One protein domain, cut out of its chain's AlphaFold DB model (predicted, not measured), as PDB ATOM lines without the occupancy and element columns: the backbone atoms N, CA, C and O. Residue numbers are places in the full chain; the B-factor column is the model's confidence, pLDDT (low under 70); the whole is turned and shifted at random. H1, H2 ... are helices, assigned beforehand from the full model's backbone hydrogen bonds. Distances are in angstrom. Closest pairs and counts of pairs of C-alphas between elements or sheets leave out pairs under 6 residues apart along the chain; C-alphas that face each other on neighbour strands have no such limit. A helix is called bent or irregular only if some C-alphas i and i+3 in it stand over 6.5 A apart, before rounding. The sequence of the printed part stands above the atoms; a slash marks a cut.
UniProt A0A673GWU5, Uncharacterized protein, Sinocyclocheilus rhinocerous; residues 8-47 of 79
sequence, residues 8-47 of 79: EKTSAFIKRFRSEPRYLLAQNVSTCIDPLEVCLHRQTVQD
ATOM      1  N   GLU A   8     -24.469  -2.875  46.157       92.56
ATOM      2  CA  GLU A   8     -24.156  -2.441  44.794       92.56
ATOM      3  C   GLU A   8     -23.124  -3.365  44.134       92.56
ATOM      4  O   GLU A   8     -23.300  -3.812  43.001       92.56
ATOM      5  N   LYS A   9     -22.066  -3.726  44.869       92.19
ATOM      6  CA  LYS A   9     -21.037  -4.641  44.359       92.19
ATOM      7  C   LYS A   9     -21.601  -6.044  44.141       92.19
ATOM      8  O   LYS A   9     -21.303  -6.672  43.125       92.19
ATOM      9  N   THR A  10     -22.447  -6.519  45.051       93.62
ATOM     10  CA  THR A  10     -23.092  -7.835  44.947       93.62
ATOM     11  C   THR A  10     -24.067  -7.905  43.776       93.62
ATOM     12  O   THR A  10     -24.058  -8.886  43.034       93.62
ATOM     13  N   SER A  11     -24.885  -6.871  43.559       94.88
ATOM     14  CA  SER A  11     -25.846  -6.857  42.451       94.88
ATOM     15  C   SER A  11     -25.143  -6.819  41.091       94.88
ATOM     16  O   SER A  11     -25.500  -7.591  40.194       94.88
ATOM     17  N   ALA A  12     -24.090  -6.006  40.958       95.31
ATOM     18  CA  ALA A  12     -23.250  -5.969  39.766       95.31
ATOM     19  C   ALA A  12     -22.570  -7.324  39.506       95.31
ATOM     20  O   ALA A  12     -22.577  -7.813  38.372       95.31
ATOM     21  N   PHE A  13     -22.040  -7.963  40.555       94.12
ATOM     22  CA  PHE A  13     -21.433  -9.290  40.464       94.12
ATOM     23  C   PHE A  13     -22.438 -10.345  39.992       94.12
ATOM     24  O   PHE A  13     -22.180 -11.020  39.000       94.12
ATOM     25  N   ILE A  14     -23.606 -10.448  40.635       94.25
ATOM     26  CA  ILE A  14     -24.644 -11.428  40.273       94.25
ATOM     27  C   ILE A  14     -25.102 -11.229  38.828       94.25
ATOM     28  O   ILE A  14     -25.257 -12.210  38.102       94.25
ATOM     29  N   LYS A  15     -25.293  -9.978  38.388       95.62
ATOM     30  CA  LYS A  15     -25.692  -9.677  37.006       95.62
ATOM     31  C   LYS A  15     -24.664 -10.205  36.004       95.62
ATOM     32  O   LYS A  15     -25.045 -10.866  35.044       95.62
ATOM     33  N   ARG A  16     -23.374  -9.962  36.261       94.94
ATOM     34  CA  ARG A  16     -22.270 -10.469  35.433       94.94
ATOM     35  C   ARG A  16     -22.158 -11.996  35.483       94.94
ATOM     36  O   ARG A  16     -21.837 -12.623  34.482       94.94
ATOM     37  N   PHE A  17     -22.413 -12.605  36.635       91.12
ATOM     38  CA  PHE A  17     -22.297 -14.053  36.798       91.12
ATOM     39  C   PHE A  17     -23.439 -14.792  36.089       91.12
ATOM     40  O   PHE A  17     -23.208 -15.772  35.390       91.12
ATOM     41  N   ARG A  18     -24.666 -14.264  36.169       94.06
ATOM     42  CA  ARG A  18     -25.841 -14.812  35.471       94.06
ATOM     43  C   ARG A  18     -25.808 -14.633  33.956       94.06
ATOM     44  O   ARG A  18     -26.505 -15.370  33.269       94.06
ATOM     45  N   SER A  19     -25.023 -13.690  33.431       95.50
ATOM     46  CA  SER A  19     -24.829 -13.570  31.981       95.50
ATOM     47  C   SER A  19     -23.912 -14.646  31.393       95.50
ATOM     48  O   SER A  19     -23.875 -14.785  30.176       95.50
ATOM     49  N   GLU A  20     -23.188 -15.411  32.217       96.81
ATOM     50  CA  GLU A  20     -22.314 -16.493  31.753       96.81
ATOM     51  C   GLU A  20     -23.095 -17.815  31.616       96.81
ATOM     52  O   GLU A  20     -23.525 -18.381  32.625       96.81
ATOM     53  N   PRO A  21     -23.234 -18.394  30.408       95.38
ATOM     54  CA  PRO A  21     -23.998 -19.632  30.213       95.38
ATOM     55  C   PRO A  21     -23.455 -20.821  31.019       95.38
ATOM     56  O   PRO A  21     -24.217 -21.649  31.515       95.38
ATOM     57  N   ARG A  22     -22.129 -20.883  31.202       94.62
ATOM     58  CA  ARG A  22     -21.467 -21.919  32.013       94.62
ATOM     59  C   ARG A  22     -21.874 -21.851  33.482       94.62
ATOM     60  O   ARG A  22     -21.972 -22.889  34.126       94.62
ATOM     61  N   TYR A  23     -22.127 -20.649  33.998       94.06
ATOM     62  CA  TYR A  23     -22.610 -20.490  35.362       94.06
ATOM     63  C   TYR A  23     -24.033 -21.026  35.509       94.06
ATOM     64  O   TYR A  23     -24.296 -21.758  36.455       94.06
ATOM     65  N   LEU A  24     -24.926 -20.724  34.562       94.19
ATOM     66  CA  LEU A  24     -26.296 -21.247  34.591       94.19
ATOM     67  C   LEU A  24     -26.313 -22.778  34.539       94.19
ATOM     68  O   LEU A  24     -27.042 -23.409  35.300       94.19
ATOM     69  N   LEU A  25     -25.467 -23.378  33.694       94.62
ATOM     70  CA  LEU A  25     -25.303 -24.829  33.643       94.62
ATOM     71  C   LEU A  25     -24.827 -25.388  34.990       94.62
ATOM     72  O   LEU A  25     -25.472 -26.275  35.537       94.62
ATOM     73  N   ALA A  26     -23.734 -24.851  35.540       94.88
ATOM     74  CA  ALA A  26     -23.204 -25.302  36.824       94.88
ATOM     75  C   ALA A  26     -24.236 -25.146  37.952       94.88
ATOM     76  O   ALA A  26     -24.441 -26.072  38.727       94.88
ATOM     77  N   GLN A  27     -24.937 -24.011  38.007       94.38
ATOM     78  CA  GLN A  27     -25.979 -23.753  38.996       94.38
ATOM     79  C   GLN A  27     -27.107 -24.782  38.906       94.38
ATOM     80  O   GLN A  27     -27.431 -25.385  39.923       94.38
ATOM     81  N   ASN A  28     -27.665 -25.014  37.714       94.12
ATOM     82  CA  ASN A  28     -28.786 -25.939  37.526       94.12
ATOM     83  C   ASN A  28     -28.447 -27.366  37.969       94.12
ATOM     84  O   ASN A  28     -29.291 -28.057  38.534       94.12
ATOM     85  N   VAL A  29     -27.217 -27.807  37.706       95.62
ATOM     86  CA  VAL A  29     -26.795 -29.167  38.049       95.62
ATOM     87  C   VAL A  29     -26.424 -29.256  39.535       95.62
ATOM     88  O   VAL A  29     -26.914 -30.143  40.231       95.62
ATOM     89  N   SER A  30     -25.640 -28.316  40.070       94.88
ATOM     90  CA  SER A  30     -25.184 -28.352  41.470       94.88
ATOM     91  C   SER A  30     -26.273 -28.055  42.507       94.88
ATOM     92  O   SER A  30     -26.073 -28.345  43.683       94.88
ATOM     93  N   THR A  31     -27.422 -27.483  42.125       95.38
ATOM     94  CA  THR A  31     -28.568 -27.332  43.046       95.38
ATOM     95  C   THR A  31     -29.385 -28.610  43.217       95.38
ATOM     96  O   THR A  31     -30.225 -28.671  44.113       95.38
ATOM     97  N   CYS A  32     -29.180 -29.608  42.354       95.12
ATOM     98  CA  CYS A  32     -29.999 -30.821  42.309       95.12
ATOM     99  C   CYS A  32     -29.185 -32.115  42.451       95.12
ATOM    100  O   CYS A  32     -29.770 -33.164  42.706       95.12
ATOM    101  N   ILE A  33     -27.864 -32.050  42.280       95.69
ATOM    102  CA  ILE A  33     -26.945 -33.192  42.312       95.69
ATOM    103  C   ILE A  33     -25.783 -32.855  43.245       95.69
ATOM    104  O   ILE A  33     -25.371 -31.695  43.333       95.69
ATOM    105  N   ASP A  34     -25.253 -33.869  43.934       94.69
ATOM    106  CA  ASP A  34     -24.075 -33.711  44.779       94.69
ATOM    107  C   ASP A  34     -22.906 -33.101  43.977       94.69
ATOM    108  O   ASP A  34     -22.548 -33.622  42.914       94.69
ATOM    109  N   PRO A  35     -22.288 -32.002  44.449       93.06
ATOM    110  CA  PRO A  35     -21.227 -31.336  43.707       93.06
ATOM    111  C   PRO A  35     -20.032 -32.233  43.370       93.06
ATOM    112  O   PRO A  35     -19.389 -31.976  42.351       93.06
ATOM    113  N   LEU A  36     -19.724 -33.270  44.162       94.06
ATOM    114  CA  LEU A  36     -18.638 -34.194  43.827       94.06
ATOM    115  C   LEU A  36     -18.993 -34.996  42.582       94.06
ATOM    116  O   LEU A  36     -18.155 -35.089  41.691       94.06
ATOM    117  N   GLU A  37     -20.227 -35.491  42.475       93.81
ATOM    118  CA  GLU A  37     -20.689 -36.202  41.279       93.81
ATOM    119  C   GLU A  37     -20.704 -35.297  40.043       93.81
ATOM    120  O   GLU A  37     -20.253 -35.706  38.974       93.81
ATOM    121  N   VAL A  38     -21.143 -34.041  40.191       94.25
ATOM    122  CA  VAL A  38     -21.138 -33.055  39.093       94.25
ATOM    123  C   VAL A  38     -19.721 -32.746  38.613       94.25
ATOM    124  O   VAL A  38     -19.494 -32.542  37.420       94.25
ATOM    125  N   CYS A  39     -18.763 -32.697  39.539       95.19
ATOM    126  CA  CYS A  39     -17.374 -32.374  39.231       95.19
ATOM    127  C   CYS A  39     -16.555 -33.585  38.755       95.19
ATOM    128  O   CYS A  39     -15.382 -33.409  38.409       95.19
ATOM    129  N   LEU A  40     -17.123 -34.799  38.716       95.56
ATOM    130  CA  LEU A  40     -16.407 -35.979  38.231       95.56
ATOM    131  C   LEU A  40     -16.076 -35.844  36.742       95.56
ATOM    132  O   LEU A  40     -16.943 -35.760  35.872       95.56
ATOM    133  N   HIS A  41     -14.784 -35.898  36.430       97.00
ATOM    134  CA  HIS A  41     -14.319 -35.837  35.055       97.00
ATOM    135  C   HIS A  41     -14.442 -37.207  34.376       97.00
ATOM    136  O   HIS A  41     -13.676 -38.135  34.655       97.00
ATOM    137  N   ARG A  42     -15.400 -37.332  33.449       96.88
ATOM    138  CA  ARG A  42     -15.744 -38.601  32.783       96.88
ATOM    139  C   ARG A  42     -14.550 -39.304  32.137       96.88
ATOM    140  O   ARG A  42     -14.469 -40.530  32.220       96.88
ATOM    141  N   GLN A  43     -13.651 -38.544  31.509       97.69
ATOM    142  CA  GLN A  43     -12.460 -39.078  30.847       97.69
ATOM    143  C   GLN A  43     -11.494 -39.693  31.864       97.69
ATOM    144  O   GLN A  43     -11.012 -40.796  31.660       97.69
ATOM    145  N   THR A  44     -11.294 -39.047  33.015       97.50
ATOM    146  CA  THR A  44     -10.423 -39.575  34.077       97.50
ATOM    147  C   THR A  44     -10.959 -40.896  34.615       97.50
ATOM    148  O   THR A  44     -10.202 -41.846  34.790       97.50
ATOM    149  N   VAL A  45     -12.276 -40.987  34.826       96.75
ATOM    150  CA  VAL A  45     -12.930 -42.239  35.241       96.75
ATOM    151  C   VAL A  45     -12.793 -43.321  34.164       96.75
ATOM    152  O   VAL A  45     -12.646 -44.489  34.496       96.75
ATOM    153  N   GLN A  46     -12.826 -42.943  32.882       97.75
ATOM    154  CA  GLN A  46     -12.659 -43.877  31.767       97.75
ATOM    155  C   GLN A  46     -11.234 -44.421  31.649       97.75
ATOM    156  O   GLN A  46     -11.057 -45.605  31.385       97.75
ATOM    157  N   ASP A  47     -10.242 -43.552  31.825       97.81
ATOM    158  CA  ASP A  47      -8.831 -43.878  31.614       97.81
ATOM    159  C   ASP A  47      -8.200 -44.568  32.830       97.81
ATOM    160  O   ASP A  47      -7.123 -45.155  32.734       97.81
TER     161      ASP A  47
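What this domain is: This is residues 8 to 47 of the 79 residues of an uncharacterized protein of Sinocyclocheilus rhinocerous (UniProt A0A673GWU5). The printed part is a stretched zigzag of four helices strung one after another, with no core that they share: the longest helix, H1, makes one end, H4 makes the other, and H2 and H3 lie between them. H1 and H2 meet near their ends in a right-angled corner, and after H2 the chain turns back in a tight loop to the short H3 before it runs out to H4. The 40 residues hold four named helices, in the order H1, H2, H3, H4, and no named strand; the class is all helix. The whole is only just extended, close to loose, with a radius of gyration of the C-alphas of 13.7 A, and its C-alphas span 45 by 18 by 14 A, a rod.

How they stand to each other: H1, residues 8 to 18, and H2, residues 21 to 30, are close but not clearly touching, with the C-alphas of Arg 18 and Leu 24 the closest at 6.5 A. Their lines stand at 89 degrees, about perpendicular. H3, residues 35 to 38, is also close to H2 but not clearly touching it; their closest C-alphas, those of Ser 30 and Val 38, are 6.6 A apart. H4, residues 42 to 47, is apart from H1, H2 and H3. H1 and H3 are apart too. In H1, H2 and H4 every O i to N i+4 pair is within hydrogen-bond range, while H3 is too short for such a pair and has its one O i to N i+3 pair within range.

Where its parts are: H1 begins at Glu 8, with its C-alpha at (-24.156, -2.441, 44.794), and is 15.6 A long from first to last C-alpha, ending at Arg 18. H2 runs from Pro 21, C-alpha at (-23.998, -19.632, 30.213), to Ser 30 over 14.3 A. H3 has four residues, Pro 35 to Val 38. H4 runs from Arg 42 to Asp 47, whose C-alpha is at (-8.831, -43.878, 31.614), and spans 8.8 A. No helix is bent.

The domain as a whole: The two C-alphas farthest apart are those of the first and last printed residues, Glu 8 and Asp 47, at 46.1 A. Residues 8 to 17, which belong to H1, stand free, and so do residues 19 to 25, of which 21 to 25 belong to H2, and residues 40 to 47, of which 42 to 47 belong to H4. The links from H1 to H2, from H2 to H3 and from H3 to H4 are tight, with 2, 4 and 3 residues. The printed part has no cut. Its mean pLDDT is 95.0, and no printed residue is under 70.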